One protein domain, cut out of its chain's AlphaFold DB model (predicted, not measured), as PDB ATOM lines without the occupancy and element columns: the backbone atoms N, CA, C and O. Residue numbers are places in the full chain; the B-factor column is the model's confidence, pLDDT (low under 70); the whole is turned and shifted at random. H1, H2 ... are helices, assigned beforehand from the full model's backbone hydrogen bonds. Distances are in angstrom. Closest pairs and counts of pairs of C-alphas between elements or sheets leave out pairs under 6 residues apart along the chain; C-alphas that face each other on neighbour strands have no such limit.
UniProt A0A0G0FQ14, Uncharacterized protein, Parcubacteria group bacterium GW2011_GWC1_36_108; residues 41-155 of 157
ATOM      1  N   SER A  41     224.788 287.262 116.633       81.81
ATOM      2  CA  SER A  41     224.071 287.525 115.387       81.81
ATOM      3  C   SER A  41     222.567 287.381 115.630       81.81
ATOM      4  O   SER A  41     222.134 286.570 116.457       81.81
ATOM      5  N   CYS A  42     221.750 288.173 114.932       85.69
ATOM      6  CA  CYS A  42     220.302 288.150 115.131       85.69
ATOM      7  C   CYS A  42     219.736 286.716 114.965       85.69
ATOM      8  O   CYS A  42     218.959 286.273 115.813       85.69
ATOM      9  N   LYS A  43     220.274 285.914 114.033       89.12
ATOM     10  CA  LYS A  43     220.055 284.454 113.929       89.12
ATOM     11  C   LYS A  43     220.288 283.679 115.233       89.12
ATOM     12  O   LYS A  43     219.422 282.911 115.653       89.12
ATOM     13  N   GLN A  44     221.442 283.851 115.884       88.06
ATOM     14  CA  GLN A  44     221.734 283.179 117.157       88.06
ATOM     15  C   GLN A  44     220.787 283.649 118.263       88.06
ATOM     16  O   GLN A  44     220.298 282.828 119.035       88.06
ATOM     17  N   SER A  45     220.471 284.947 118.303       90.00
ATOM     18  CA  SER A  45     219.499 285.501 119.253       90.00
ATOM     19  C   SER A  45     218.112 284.872 119.080       90.00
ATOM     20  O   SER A  45     217.494 284.465 120.064       90.00
ATOM     21  N   ILE A  46     217.630 284.737 117.841       93.31
ATOM     22  CA  ILE A  46     216.346 284.098 117.523       93.31
ATOM     23  C   ILE A  46     216.357 282.628 117.948       93.31
ATOM     24  O   ILE A  46     215.445 282.188 118.647       93.31
ATOM     25  N   PHE A  47     217.402 281.879 117.582       92.12
ATOM     26  CA  PHE A  47     217.533 280.467 117.945       92.12
ATOM     27  C   PHE A  47     217.519 280.260 119.467       92.12
ATOM     28  O   PHE A  47     216.766 279.433 119.979       92.12
ATOM     29  N   LEU A  48     218.297 281.060 120.204       90.75
ATOM     30  CA  LEU A  48     218.336 281.013 121.665       90.75
ATOM     31  C   LEU A  48     216.988 281.380 122.292       90.75
ATOM     32  O   LEU A  48     216.576 280.734 123.249       90.75
ATOM     33  N   LYS A  49     216.272 282.373 121.750       92.56
ATOM     34  CA  LYS A  49     214.931 282.736 122.233       92.56
ATOM     35  C   LYS A  49     213.924 281.616 122.014       92.56
ATOM     36  O   LYS A  49     213.143 281.363 122.918       92.56
ATOM     37  N   ILE A  50     213.957 280.925 120.873       92.25
ATOM     38  CA  ILE A  50     213.095 279.759 120.616       92.25
ATOM     39  C   ILE A  50     213.375 278.643 121.634       92.25
ATOM     40  O   ILE A  50     212.437 278.035 122.145       92.25
ATOM     41  N   LYS A  51     214.650 278.417 121.975       88.69
ATOM     42  CA  LYS A  51     215.073 277.405 122.956       88.69
ATOM     43  C   LYS A  51     214.880 277.790 124.432       88.69
ATOM     44  O   LYS A  51     214.778 276.899 125.269       88.69
ATOM     45  N   GLY A  52     214.894 279.081 124.764       81.38
ATOM     46  CA  GLY A  52     215.040 279.597 126.132       81.38
ATOM     47  C   GLY A  52     213.747 280.018 126.853       81.38
ATOM     48  O   GLY A  52     212.629 279.682 126.456       81.38
ATOM     49  N   GLU A  53     213.903 280.752 127.964       66.38
ATOM     50  CA  GLU A  53     212.833 281.127 128.908       66.38
ATOM     51  C   GLU A  53     211.607 281.803 128.263       66.38
ATOM     52  O   GLU A  53     211.694 282.523 127.265       66.38
ATOM     53  N   ALA A  54     210.434 281.585 128.870       67.44
ATOM     54  CA  ALA A  54     209.132 282.003 128.346       67.44
ATOM     55  C   ALA A  54     209.041 283.507 128.001       67.44
ATOM     56  O   ALA A  54     208.385 283.858 127.019       67.44
ATOM     57  N   GLY A  55     209.737 284.383 128.739       74.88
ATOM     58  CA  GLY A  55     209.747 285.829 128.475       74.88
ATOM     59  C   GLY A  55     210.410 286.207 127.143       74.88
ATOM     60  O   GLY A  55     209.890 287.040 126.400       74.88
ATOM     61  N   GLY A  56     211.512 285.539 126.782       84.38
ATOM     62  CA  GLY A  56     212.189 285.753 125.498       84.38
ATOM     63  C   GLY A  56     211.373 285.240 124.310       84.38
ATOM     64  O   GLY A  56     211.335 285.884 123.257       84.38
ATOM     65  N   ARG A  57     210.665 284.118 124.504       88.19
ATOM     66  CA  ARG A  57     209.741 283.547 123.512       88.19
ATOM     67  C   ARG A  57     208.563 284.469 123.231       88.19
ATOM     68  O   ARG A  57     208.254 284.708 122.068       88.19
ATOM     69  N   GLN A  58     207.938 285.015 124.272       88.31
ATOM     70  CA  GLN A  58     206.811 285.936 124.111       88.31
ATOM     71  C   GLN A  58     207.217 287.214 123.375       88.31
ATOM     72  O   GLN A  58     206.530 287.609 122.437       88.31
ATOM     73  N   ALA A  59     208.353 287.822 123.734       91.00
ATOM     74  CA  ALA A  59     208.835 289.032 123.070       91.00
ATOM     75  C   ALA A  59     209.152 288.797 121.580       91.00
ATOM     76  O   ALA A  59     208.791 289.610 120.729       91.00
ATOM     77  N   LEU A  60     209.793 287.667 121.254       93.19
ATOM     78  CA  LEU A  60     210.022 287.252 119.867       93.19
ATOM     79  C   LEU A  60     208.693 287.043 119.126       93.19
ATOM     80  O   LEU A  60     208.520 287.569 118.031       93.19
ATOM     81  N   GLY A  61     207.750 286.316 119.730       92.94
ATOM     82  CA  GLY A  61     206.433 286.055 119.146       92.94
ATOM     83  C   GLY A  61     205.656 287.339 118.852       92.94
ATOM     84  O   GLY A  61     205.188 287.519 117.732       92.94
ATOM     85  N   ALA A  62     205.604 288.265 119.812       93.69
ATOM     86  CA  ALA A  62     204.954 289.564 119.652       93.69
ATOM     87  C   ALA A  62     205.563 290.366 118.495       93.69
ATOM     88  O   ALA A  62     204.831 290.859 117.638       93.69
ATOM     89  N   ARG A  63     206.901 290.420 118.406       94.06
ATOM     90  CA  ARG A  63     207.583 291.106 117.301       94.06
ATOM     91  C   ARG A  63     207.250 290.486 115.944       94.06
ATOM     92  O   ARG A  63     207.024 291.216 114.985       94.06
ATOM     93  N   ILE A  64     207.208 289.157 115.852       94.56
ATOM     94  CA  ILE A  64     206.825 288.468 114.615       94.56
ATOM     95  C   ILE A  64     205.369 288.787 114.257       94.56
ATOM     96  O   ILE A  64     205.111 289.182 113.122       94.56
ATOM     97  N   SER A  65     204.430 288.708 115.204       93.38
ATOM     98  CA  SER A  65     203.023 289.069 114.967       93.38
ATOM     99  C   SER A  65     202.855 290.519 114.502       93.38
ATOM    100  O   SER A  65     202.075 290.777 113.585       93.38
ATOM    101  N   GLU A  66     203.615 291.469 115.055       94.00
ATOM    102  CA  GLU A  66     203.624 292.863 114.587       94.00
ATOM    103  C   GLU A  66     204.091 292.987 113.133       94.00
ATOM    104  O   GLU A  66     203.467 293.690 112.337       94.00
ATOM    105  N   ILE A  67     205.179 292.302 112.767       92.50
ATOM    106  CA  ILE A  67     205.702 292.314 111.394       92.50
ATOM    107  C   ILE A  67     204.682 291.687 110.430       92.50
ATOM    108  O   ILE A  67     204.407 292.254 109.372       92.50
ATOM    109  N   LEU A  68     204.061 290.568 110.810       91.62
ATOM    110  CA  LEU A  68     203.003 289.939 110.016       91.62
ATOM    111  C   LEU A  68     201.811 290.878 109.833       91.62
ATOM    112  O   LEU A  68     201.289 290.977 108.728       91.62
ATOM    113  N   LEU A  69     201.406 291.605 110.875       91.19
ATOM    114  CA  LEU A  69     200.328 292.587 110.783       91.19
ATOM    115  C   LEU A  69     200.682 293.744 109.836       91.19
ATOM    116  O   LEU A  69     199.801 294.243 109.144       91.19
ATOM    117  N   LYS A  70     201.951 294.159 109.757       90.81
ATOM    118  CA  LYS A  70     202.394 295.175 108.784       90.81
ATOM    119  C   LYS A  70     202.296 294.673 107.343       90.81
ATOM    120  O   LYS A  70     201.805 295.408 106.491       90.81
ATOM    121  N   ILE A  71     202.724 293.433 107.084       87.62
ATOM    122  CA  ILE A  71     202.658 292.835 105.743       87.62
ATOM    123  C   ILE A  71     201.197 292.620 105.338       87.62
ATOM    124  O   ILE A  71     200.736 293.137 104.326       87.62
ATOM    125  N   PHE A  72     200.457 291.868 106.149       86.94
ATOM    126  CA  PHE A  72     199.131 291.354 105.821       86.94
ATOM    127  C   PHE A  72     197.999 292.344 106.131       86.94
ATOM    128  O   PHE A  72     196.926 292.303 105.527       86.94
ATOM    129  N   GLY A  73     198.215 293.277 107.056       84.81
ATOM    130  CA  GLY A  73     197.146 294.101 107.603       84.81
ATOM    131  C   GLY A  73     196.127 293.245 108.359       84.81
ATOM    132  O   GLY A  73     196.467 292.313 109.086       84.81
ATOM    133  N   LYS A  74     194.837 293.553 108.181       79.69
ATOM    134  CA  LYS A  74     193.736 292.804 108.813       79.69
ATOM    135  C   LYS A  74     193.379 291.505 108.079       79.69
ATOM    136  O   LYS A  74     192.691 290.668 108.656       79.69
ATOM    137  N   THR A  75     193.808 291.337 106.830       75.31
ATOM    138  CA  THR A  75     193.430 290.212 105.957       75.31
ATOM    139  C   THR A  75     194.652 289.359 105.624       75.31
ATOM    140  O   THR A  75     195.767 289.775 105.877       75.31
ATOM    141  N   ASN A  76     194.487 288.168 105.048       74.06
ATOM    142  CA  ASN A  76     195.626 287.306 104.681       74.06
ATOM    143  C   ASN A  76     196.084 287.493 103.219       74.06
ATOM    144  O   ASN A  76     196.697 286.589 102.656       74.06
ATOM    145  N   GLN A  77     195.746 288.623 102.585       73.56
ATOM    146  CA  GLN A  77     195.857 288.796 101.127       73.56
ATOM    147  C   GLN A  77     197.145 289.483 100.639       73.56
ATOM    148  O   GLN A  77     197.482 289.351  99.466       73.56
ATOM    149  N   LYS A  78     197.873 290.213 101.492       76.38
ATOM    150  CA  LYS A  78     199.164 290.821 101.122       76.38
ATOM    151  C   LYS A  78     200.318 289.883 101.479       76.38
ATOM    152  O   LYS A  78     200.453 289.549 102.643       76.38
ATOM    153  N   CYS A  79     201.164 289.495 100.524       73.81
ATOM    154  CA  CYS A  79     202.172 288.437 100.725       73.81
ATOM    155  C   CYS A  79     203.612 288.849 100.390       73.81
ATOM    156  O   CYS A  79     204.355 288.024  99.870       73.81
ATOM    157  N   LYS A  80     204.017 290.095 100.642       79.69
ATOM    158  CA  LYS A  80     205.346 290.553 100.226       79.69
ATOM    159  C   LYS A  80     206.174 291.121 101.369       79.69
ATOM    160  O   LYS A  80     205.727 292.043 102.047       79.69
ATOM    161  N   ILE A  81     207.386 290.597 101.557       78.75
ATOM    162  CA  ILE A  81     208.343 291.131 102.544       78.75
ATOM    163  C   ILE A  81     208.999 292.415 102.030       78.75
ATOM    164  O   ILE A  81     209.376 293.258 102.839       78.75
ATOM    165  N   GLU A  82     209.088 292.611 100.708       78.38
ATOM    166  CA  GLU A  82     209.708 293.801 100.094       78.38
ATOM    167  C   GLU A  82     209.047 295.130 100.504       78.38
ATOM    168  O   GLU A  82     209.688 296.177 100.446       78.38
ATOM    169  N   ASP A  83     207.802 295.079 100.984       79.62
ATOM    170  CA  ASP A  83     207.051 296.236 101.483       79.62
ATOM    171  C   ASP A  83     207.458 296.658 102.913       79.62
ATOM    172  O   ASP A  83     206.968 297.661 103.441       79.62
ATOM    173  N   LEU A  84     208.322 295.888 103.584       82.50
ATOM    174  CA  LEU A  84     208.789 296.177 104.937       82.50
ATOM    175  C   LEU A  84     210.004 297.102 104.966       82.50
ATOM    176  O   LEU A  84     210.778 297.219 104.019       82.50
ATOM    177  N   SER A  85     210.226 297.707 106.136       86.25
ATOM    178  CA  SER A  85     211.518 298.325 106.428       86.25
ATOM    179  C   SER A  85     212.641 297.293 106.278       86.25
ATOM    180  O   SER A  85     212.454 296.123 106.617       86.25
ATOM    181  N   ILE A  86     213.823 297.736 105.832       86.44
ATOM    182  CA  ILE A  86     215.011 296.877 105.652       86.44
ATOM    183  C   ILE A  86     215.257 296.015 106.900       86.44
ATOM    184  O   ILE A  86     215.518 294.819 106.793       86.44
ATOM    185  N   LEU A  87     215.099 296.609 108.086       87.75
ATOM    186  CA  LEU A  87     215.303 295.933 109.363       87.75
ATOM    187  C   LEU A  87     214.247 294.852 109.642       87.75
ATOM    188  O   LEU A  87     214.604 293.746 110.041       87.75
ATOM    189  N   ASP A  88     212.960 295.136 109.415       89.19
ATOM    190  CA  ASP A  88     211.891 294.144 109.606       89.19
ATOM    191  C   ASP A  88     211.996 293.002 108.580       89.19
ATOM    192  O   ASP A  88     211.807 291.836 108.934       89.19
ATOM    193  N   GLY A  89     212.351 293.320 107.331       86.56
ATOM    194  CA  GLY A  89     212.575 292.330 106.278       86.56
ATOM    195  C   GLY A  89     213.760 291.407 106.577       86.56
ATOM    196  O   GLY A  89     213.632 290.184 106.470       86.56
ATOM    197  N   GLN A  90     214.889 291.965 107.029       87.62
ATOM    198  CA  GLN A  90     216.046 291.179 107.464       87.62
ATOM    199  C   GLN A  90     215.691 290.290 108.660       87.62
ATOM    200  O   GLN A  90     215.995 289.098 108.652       87.62
ATOM    201  N   TYR A  91     215.004 290.842 109.662       90.31
ATOM    202  CA  TYR A  91     214.606 290.100 110.855       90.31
ATOM    203  C   TYR A  91     213.740 288.883 110.523       90.31
ATOM    204  O   TYR A  91     213.992 287.779 111.009       90.31
ATOM    205  N   LEU A  92     212.729 289.072 109.671       90.06
ATOM    206  CA  LEU A  92     211.829 287.999 109.269       90.06
ATOM    207  C   LEU A  92     212.537 286.946 108.404       90.06
ATOM    208  O   LEU A  92     212.291 285.751 108.565       90.06
ATOM    209  N   SER A  93     213.464 287.375 107.546       88.00
ATOM    210  CA  SER A  93     214.294 286.470 106.747       88.00
ATOM    211  C   SER A  93     215.194 285.601 107.630       88.00
ATOM    212  O   SER A  93     215.209 284.379 107.489       88.00
ATOM    213  N   GLU A  94     215.887 286.207 108.596       90.75
ATOM    214  CA  GLU A  94     216.725 285.479 109.553       90.75
ATOM    215  C   GLU A  94     215.903 284.531 110.432       90.75
ATOM    216  O   GLU A  94     216.335 283.412 110.713       90.75
ATOM    217  N   PHE A  95     214.694 284.938 110.824       92.81
ATOM    218  CA  PHE A  95     213.759 284.077 111.539       92.81
ATOM    219  C   PHE A  95     213.395 282.830 110.729       92.81
ATOM    220  O   PHE A  95     213.513 281.710 111.232       92.81
ATOM    221  N   PHE A  96     213.007 282.994 109.463       91.12
ATOM    222  CA  PHE A  96     212.669 281.863 108.602       91.12
ATOM    223  C   PHE A  96     213.857 280.946 108.314       91.12
ATOM    224  O   PHE A  96     213.678 279.730 108.201       91.12
ATOM    225  N   GLU A  97     215.070 281.490 108.242       89.62
ATOM    226  CA  GLU A  97     216.286 280.691 108.114       89.62
ATOM    227  C   GLU A  97     216.520 279.819 109.357       89.62
ATOM    228  O   GLU A  97     216.798 278.625 109.229       89.62
ATOM    229  N   VAL A  98     216.330 280.377 110.560       92.25
ATOM    230  CA  VAL A  98     216.416 279.615 111.817       92.25
ATOM    231  C   VAL A  98     215.357 278.512 111.866       92.25
ATOM    232  O   VAL A  98     215.691 277.367 112.172       92.25
ATOM    233  N   LEU A  99     214.104 278.823 111.521       92.12
ATOM    234  CA  LEU A  99     213.030 277.826 111.471       92.12
ATOM    235  C   LEU A  99     213.351 276.690 110.499       92.12
ATOM    236  O   LEU A  99     213.248 275.514 110.845       92.12
ATOM    237  N   THR A 100     213.780 277.050 109.291       90.25
ATOM    238  CA  THR A 100     214.177 276.105 108.249       90.25
ATOM    239  C   THR A 100     215.281 275.178 108.738       90.25
ATOM    240  O   THR A 100     215.207 273.969 108.526       90.25
ATOM    241  N   LYS A 101     216.299 275.735 109.402       89.56
ATOM    242  CA  LYS A 101     217.413 274.964 109.948       89.56
ATOM    243  C   LYS A 101     216.929 273.934 110.969       89.56
ATOM    244  O   LYS A 101     217.271 272.763 110.838       89.56
ATOM    245  N   ILE A 102     216.092 274.344 111.925       90.94
ATOM    246  CA  ILE A 102     215.548 273.445 112.955       90.94
ATOM    247  C   ILE A 102     214.717 272.321 112.322       90.94
ATOM    248  O   ILE A 102     214.948 271.148 112.617       90.94
ATOM    249  N   PHE A 103     213.787 272.655 111.420       88.62
ATOM    250  CA  PHE A 103     212.951 271.650 110.759       88.62
ATOM    251  C   PHE A 103     213.760 270.686 109.883       88.62
ATOM    252  O   PHE A 103     213.430 269.505 109.820       88.62
ATOM    253  N   LYS A 104     214.822 271.163 109.223       87.56
ATOM    254  CA  LYS A 104     215.683 270.336 108.367       87.56
ATOM    255  C   LYS A 104     216.596 269.407 109.168       87.56
ATOM    256  O   LYS A 104     216.813 268.276 108.752       87.56
ATOM    257  N   GLU A 105     217.163 269.885 110.273       86.25
ATOM    258  CA  GLU A 105     218.076 269.090 111.104       86.25
ATOM    259  C   GLU A 105     217.343 268.044 111.952       86.25
ATOM    260  O   GLU A 105     217.942 267.034 112.311       86.25
ATOM    261  N   GLY A 106     216.060 268.261 112.272       79.62
ATOM    262  CA  GLY A 106     215.193 267.244 112.877       79.62
ATOM    263  C   GLY A 106     215.619 266.764 114.271       79.62
ATOM    264  O   GLY A 106     215.120 265.747 114.747       79.62
ATOM    265  N   ARG A 107     216.540 267.469 114.940       85.81
ATOM    266  CA  ARG A 107     217.002 267.117 116.289       85.81
ATOM    267  C   ARG A 107     215.894 267.391 117.304       85.81
ATOM    268  O   ARG A 107     215.393 268.510 117.377       85.81
ATOM    269  N   VAL A 108     215.536 266.387 118.107       81.50
ATOM    270  CA  VAL A 108     214.428 266.462 119.085       81.50
ATOM    271  C   VAL A 108     214.572 267.675 120.016       81.50
ATOM    272  O   VAL A 108     213.619 268.429 120.194       81.50
ATOM    273  N   GLU A 109     215.791 267.925 120.503       87.31
ATOM    274  CA  GLU A 109     216.171 269.064 121.358       87.31
ATOM    275  C   GLU A 109     215.927 270.457 120.741       87.31
ATOM    276  O   GLU A 109     215.820 271.446 121.466       87.31
ATOM    277  N   ASP A 110     215.836 270.549 119.414       89.62
ATOM    278  CA  ASP A 110     215.603 271.797 118.683       89.62
ATOM    279  C   ASP A 110     214.133 271.908 118.246       89.62
ATOM    280  O   ASP A 110     213.543 272.992 118.266       89.62
ATOM    281  N   VAL A 111     213.529 270.774 117.879       87.69
ATOM    282  CA  VAL A 111     212.171 270.685 117.332       87.69
ATOM    283  C   VAL A 111     211.100 270.852 118.412       87.69
ATOM    284  O   VAL A 111     210.101 271.530 118.170       87.69
ATOM    285  N   GLU A 112     211.278 270.284 119.607       89.56
ATOM    286  CA  GLU A 112     210.297 270.427 120.692       89.56
ATOM    287  C   GLU A 112     210.111 271.888 121.145       89.56
ATOM    288  O   GLU A 112     208.964 272.358 121.153       89.56
ATOM    289  N   PRO A 113     211.181 272.656 121.451       91.38
ATOM    290  CA  PRO A 113     211.044 274.072 121.786       91.38
ATOM    291  C   PRO A 113     210.413 274.885 120.657       91.38
ATOM    292  O   PRO A 113     209.601 275.776 120.919       91.38
ATOM    293  N   LEU A 114     210.732 274.550 119.403       92.19
ATOM    294  CA  LEU A 114     210.123 275.190 118.245       92.19
ATOM    295  C   LEU A 114     208.614 274.926 118.171       92.19
ATOM    296  O   LEU A 114     207.838 275.866 118.016       92.19
ATOM    297  N   ASN A 115     208.183 273.675 118.310       90.06
ATOM    298  CA  ASN A 115     206.762 273.326 118.287       90.06
ATOM    299  C   ASN A 115     206.003 274.017 119.425       90.06
ATOM    300  O   ASN A 115     204.906 274.545 119.218       90.06
ATOM    301  N   LEU A 116     206.604 274.080 120.617       89.50
ATOM    302  CA  LEU A 116     206.045 274.813 121.747       89.50
ATOM    303  C   LEU A 116     205.931 276.315 121.438       89.50
ATOM    304  O   LEU A 116     204.888 276.913 121.694       89.50
ATOM    305  N   PHE A 117     206.962 276.916 120.842       93.69
ATOM    306  CA  PHE A 117     206.952 278.313 120.410       93.69
ATOM    307  C   PHE A 117     205.858 278.590 119.365       93.69
ATOM    308  O   PHE A 117     205.048 279.498 119.557       93.69
ATOM    309  N   LEU A 118     205.761 277.774 118.310       93.06
ATOM    310  CA  LEU A 118     204.738 277.915 117.265       93.06
ATOM    311  C   LEU A 118     203.316 277.726 117.809       93.06
ATOM    312  O   LEU A 118     202.396 278.413 117.370       93.06
ATOM    313  N   SER A 119     203.123 276.860 118.809       88.50
ATOM    314  CA  SER A 119     201.811 276.665 119.444       88.50
ATOM    315  C   SER A 119     201.268 277.930 120.133       88.50
ATOM    316  O   SER A 119     200.046 278.106 120.233       88.50
ATOM    317  N   GLY A 120     202.171 278.832 120.541       88.94
ATOM    318  CA  GLY A 120     201.850 280.115 121.164       88.94
ATOM    319  C   GLY A 120     201.300 281.172 120.200       88.94
ATOM    320  O   GLY A 120     200.646 282.108 120.652       88.94
ATOM    321  N   PHE A 121     201.495 281.026 118.886       92.06
ATOM    322  CA  PHE A 121     200.956 281.971 117.901       92.06
ATOM    323  C   PHE A 121     199.457 281.809 117.709       92.06
ATOM    324  O   PHE A 121     198.944 280.694 117.735       92.06
ATOM    325  N   SER A 122     198.743 282.900 117.436       90.81
ATOM    326  CA  SER A 122     197.339 282.837 117.023       90.81
ATOM    327  C   SER A 122     197.177 282.051 115.706       90.81
ATOM    328  O   SER A 122     198.104 281.970 114.899       90.81
ATOM    329  N   GLU A 123     196.005 281.452 115.464       90.06
ATOM    330  CA  GLU A 123     195.746 280.758 114.190       90.06
ATOM    331  C   GLU A 123     195.911 281.676 112.954       90.06
ATOM    332  O   GLU A 123     196.529 281.242 111.973       90.06
ATOM    333  N   PRO A 124     195.449 282.947 112.982       91.12
ATOM    334  CA  PRO A 124     195.715 283.894 111.903       91.12
ATOM    335  C   PRO A 124     197.208 284.117 111.660       91.12
ATOM    336  O   PRO A 124     197.633 284.105 110.509       91.12
ATOM    337  N   ASP A 125     198.013 284.276 112.712       91.75
ATOM    338  CA  ASP A 125     199.449 284.527 112.558       91.75
ATOM    339  C   ASP A 125     200.190 283.310 112.004       91.75
ATOM    340  O   ASP A 125     201.028 283.461 111.117       91.75
ATOM    341  N   LEU A 126     199.830 282.095 112.434       92.25
ATOM    342  CA  LEU A 126     200.356 280.865 111.832       92.25
ATOM    343  C   LEU A 126     199.997 280.758 110.347       92.25
ATOM    344  O   LEU A 126     200.842 280.388 109.534       92.25
ATOM    345  N   SER A 127     198.769 281.126 109.976       90.50
ATOM    346  CA  SER A 127     198.334 281.122 108.573       90.50
ATOM    347  C   SER A 127     199.100 282.155 107.738       90.50
ATOM    348  O   SER A 127     199.517 281.869 106.617       90.50
ATOM    349  N   ARG A 128     199.345 283.349 108.291       90.94
ATOM    350  CA  ARG A 128     200.154 284.406 107.660       90.94
ATOM    351  C   ARG A 128     201.611 283.977 107.482       90.94
ATOM    352  O   ARG A 128     202.172 284.165 106.404       90.94
ATOM    353  N   LEU A 129     202.205 283.353 108.500       91.06
ATOM    354  CA  LEU A 129     203.554 282.782 108.424       91.06
ATOM    355  C   LEU A 129     203.647 281.712 107.337       91.06
ATOM    356  O   LEU A 129     204.580 281.735 106.535       91.06
ATOM    357  N   GLN A 130     202.664 280.811 107.274       90.50
ATOM    358  CA  GLN A 130     202.610 279.779 106.246       90.50
ATOM    359  C   GLN A 130     202.507 280.388 104.840       90.50
ATOM    360  O   GLN A 130     203.269 280.001 103.949       90.50
ATOM    361  N   ASN A 131     201.630 281.378 104.643       87.94
ATOM    362  CA  ASN A 131     201.495 282.085 103.369       87.94
ATOM    363  C   ASN A 131     202.816 282.740 102.937       87.94
ATOM    364  O   ASN A 131     203.241 282.549 101.799       87.94
ATOM    365  N   LEU A 132     203.516 283.437 103.838       87.56
ATOM    366  CA  LEU A 132     204.824 284.024 103.510       87.56
ATOM    367  C   LEU A 132     205.864 282.973 103.148       87.56
ATOM    368  O   LEU A 132     206.539 283.108 102.130       87.56
ATOM    369  N   SER A 133     205.950 281.903 103.942       86.94
ATOM    370  CA  SER A 133     206.894 280.815 103.683       86.94
ATOM    371  C   SER A 133     206.655 280.115 102.342       86.94
ATOM    372  O   SER A 133     207.571 279.500 101.812       86.94
ATOM    373  N   THR A 134     205.447 280.223 101.780       83.62
ATOM    374  CA  THR A 134     205.074 279.618 100.495       83.62
ATOM    375  C   THR A 134     205.329 280.562  99.315       83.62
ATOM    376  O   THR A 134     205.710 280.101  98.241       83.62
ATOM    377  N   HIS A 135     205.145 281.876  99.490       75.75
ATOM    378  CA  HIS A 135     205.091 282.827  98.372       75.75
ATOM    379  C   HIS A 135     206.307 283.752  98.228       75.75
ATOM    380  O   HIS A 135     206.617 284.158  97.110       75.75
ATOM    381  N   ASP A 136     207.029 284.070  99.301       67.69
ATOM    382  CA  ASP A 136     208.012 285.165  99.280       67.69
ATOM    383  C   ASP A 136     209.446 284.715  98.921       67.69
ATOM    384  O   ASP A 136     210.432 285.269  99.388       67.69
ATOM    385  N   LYS A 137     209.594 283.661  98.103       63.16
ATOM    386  CA  LYS A 137     210.879 283.027  97.696       63.16
ATOM    387  C   LYS A 137     211.739 282.444  98.827       63.16
ATOM    388  O   LYS A 137     212.608 281.626  98.549       63.16
ATOM    389  N   ILE A 138     211.467 282.789 100.084       57.62
ATOM    390  CA  ILE A 138     211.978 282.091 101.269       57.62
ATOM    391  C   ILE A 138     211.424 280.663 101.315       57.62
ATOM    392  O   ILE A 138     212.117 279.769 101.789       57.62
ATOM    393  N   GLY A 139     210.217 280.464 100.762       55.31
ATOM    394  CA  GLY A 139     209.867 279.399  99.811       55.31
ATOM    395  C   GLY A 139     210.323 277.978 100.113       55.31
ATOM    396  O   GLY A 139     210.547 277.209  99.181       55.31
ATOM    397  N   ASN A 140     210.539 277.623 101.374       70.19
ATOM    398  CA  ASN A 140     211.059 276.319 101.716       70.19
ATOM    399  C   ASN A 140     209.877 275.400 101.991       70.19
ATOM    400  O   ASN A 140     209.151 275.602 102.964       70.19
ATOM    401  N   ASN A 141     209.697 274.380 101.151       82.12
ATOM    402  CA  ASN A 141     208.656 273.367 101.341       82.12
ATOM    403  C   ASN A 141     208.682 272.802 102.769       82.12
ATOM    404  O   ASN A 141     207.628 272.646 103.375       82.12
ATOM    405  N   ILE A 142     209.878 272.616 103.341       86.50
ATOM    406  CA  ILE A 142     210.075 272.151 104.721       86.50
ATOM    407  C   ILE A 142     209.468 273.137 105.730       86.50
ATOM    408  O   ILE A 142     208.815 272.734 106.690       86.50
ATOM    409  N   LEU A 143     209.672 274.437 105.514       87.88
ATOM    410  CA  LEU A 143     209.164 275.487 106.392       87.88
ATOM    411  C   LEU A 143     207.636 275.589 106.317       87.88
ATOM    412  O   LEU A 143     206.974 275.601 107.357       87.88
ATOM    413  N   SER A 144     207.073 275.627 105.105       86.38
ATOM    414  CA  SER A 144     205.617 275.698 104.909       86.38
ATOM    415  C   SER A 144     204.908 274.451 105.443       86.38
ATOM    416  O   SER A 144     203.861 274.555 106.090       86.38
ATOM    417  N   GLU A 145     205.503 273.271 105.257       87.81
ATOM    418  CA  GLU A 145     204.997 272.016 105.808       87.81
ATOM    419  C   GLU A 145     205.063 271.992 107.342       87.81
ATOM    420  O   GLU A 145     204.067 271.673 107.996       87.81
ATOM    421  N   GLY A 146     206.195 272.392 107.931       88.00
ATOM    422  CA  GLY A 146     206.375 272.451 109.384       88.00
ATOM    423  C   GLY A 146     205.371 273.385 110.071       88.00
ATOM    424  O   GLY A 146     204.718 273.009 111.054       88.00
ATOM    425  N   ILE A 147     205.163 274.584 109.514       90.00
ATOM    426  CA  ILE A 147     204.149 275.530 110.007       90.00
ATOM    427  C   ILE A 147     202.736 274.975 109.770       90.00
ATOM    428  O   ILE A 147     201.891 275.029 110.666       90.00
ATOM    429  N   GLY A 148     202.478 274.373 108.606       86.31
ATOM    430  CA  GLY A 148     201.195 273.752 108.278       86.31
ATOM    431  C   GLY A 148     200.801 272.619 109.232       86.31
ATOM    432  O   GLY A 148     199.635 272.500 109.610       86.31
ATOM    433  N   ASN A 149     201.760 271.812 109.684       87.62
ATOM    434  CA  ASN A 149     201.527 270.767 110.684       87.62
ATOM    435  C   ASN A 149     201.199 271.353 112.066       87.62
ATOM    436  O   ASN A 149     200.294 270.859 112.750       87.62
ATOM    437  N   SER A 150     201.853 272.456 112.438       85.75
ATOM    438  CA  SER A 150     201.527 273.208 113.660       85.75
ATOM    439  C   SER A 150     200.098 273.765 113.606       85.75
ATOM    440  O   SER A 150     199.329 273.614 114.558       85.75
ATOM    441  N   LEU A 151     199.695 274.318 112.457       86.75
ATOM    442  CA  LEU A 151     198.342 274.826 112.217       86.75
ATOM    443  C   LEU A 151     197.279 273.716 112.304       86.75
ATOM    444  O   LEU A 151     196.272 273.872 112.996       86.75
ATOM    445  N   LYS A 152     197.510 272.564 111.654       86.62
ATOM    446  CA  LYS A 152     196.614 271.391 111.725       86.62
ATOM    447  C   LYS A 152     196.435 270.895 113.158       86.62
ATOM    448  O   LYS A 152     195.321 270.558 113.552       86.62
ATOM    449  N   THR A 153     197.520 270.854 113.929       82.88
ATOM    450  CA  THR A 153     197.489 270.432 115.336       82.88
ATOM    451  C   THR A 153     196.648 271.386 116.176       82.88
ATOM    452  O   THR A 153     195.866 270.934 117.010       82.88
ATOM    453  N   LYS A 154     196.754 272.696 115.922       79.62
ATOM    454  CA  LYS A 154     195.980 273.715 116.632       79.62
ATOM    455  C   LYS A 154     194.477 273.617 116.364       79.62
ATOM    456  O   LYS A 154     193.713 273.701 117.309       79.62
ATOM    457  N   ARG A 155     194.062 273.362 115.119       78.62
ATOM    458  CA  ARG A 155     192.639 273.214 114.735       78.62
ATOM    459  C   ARG A 155     191.931 271.990 115.318       78.62
ATOM    460  O   ARG A 155     190.711 271.915 115.267       78.62
TER     461      ARG A 155
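Overview. This is residues 41 to 155 of the 157 residues of an uncharacterized protein of Parcubacteria group bacterium GW2011_GWC1_36_108 (UniProt A0A0G0FQ14). Six helices, mostly crossed, make a rounded body: long H3 runs along one side with H1 and H4 packed on it, the H5 and H6 hairpin meets it about perpendicular through residues 142 to 146 of H6, and H2 spans from H1 to H5. The printed part is 115 residues with six named helices, H1 to H6 in order, and no named strand: all helix. It is compact, radius of gyration of the C-alphas 12.9 A, spanning 34 by 31 by 24 A.

Along the chain. Find C-alpha 86 at (215.011, 296.877, 105.652); H3 runs 28.5 A to residue 105. H2, residues 54 to 72, measures 26.4 A. H1 is residues 42 to 51, H4 108 to 119, H5 123 to 135; H6, 141 to 155, ends at (192.639, 273.214, 114.735).

Arrangement. H3, the hub, touches H6 about perpendicular at 85 degrees, closest C-alphas Thr 100 and Leu 143, 5.4 A. H6 and H5 form a hairpin, closest C-alphas Ser 144 and Gln 130, 5.2 A. Every O i to N i+4 pair is within hydrogen-bond range except in H4, 7 of 8.

Size, cuts and confidence. The printed part has no cut. Look for the long link at residues 73 to 85, and pLDDT under 70 at 53 to 54 and 136 to 139.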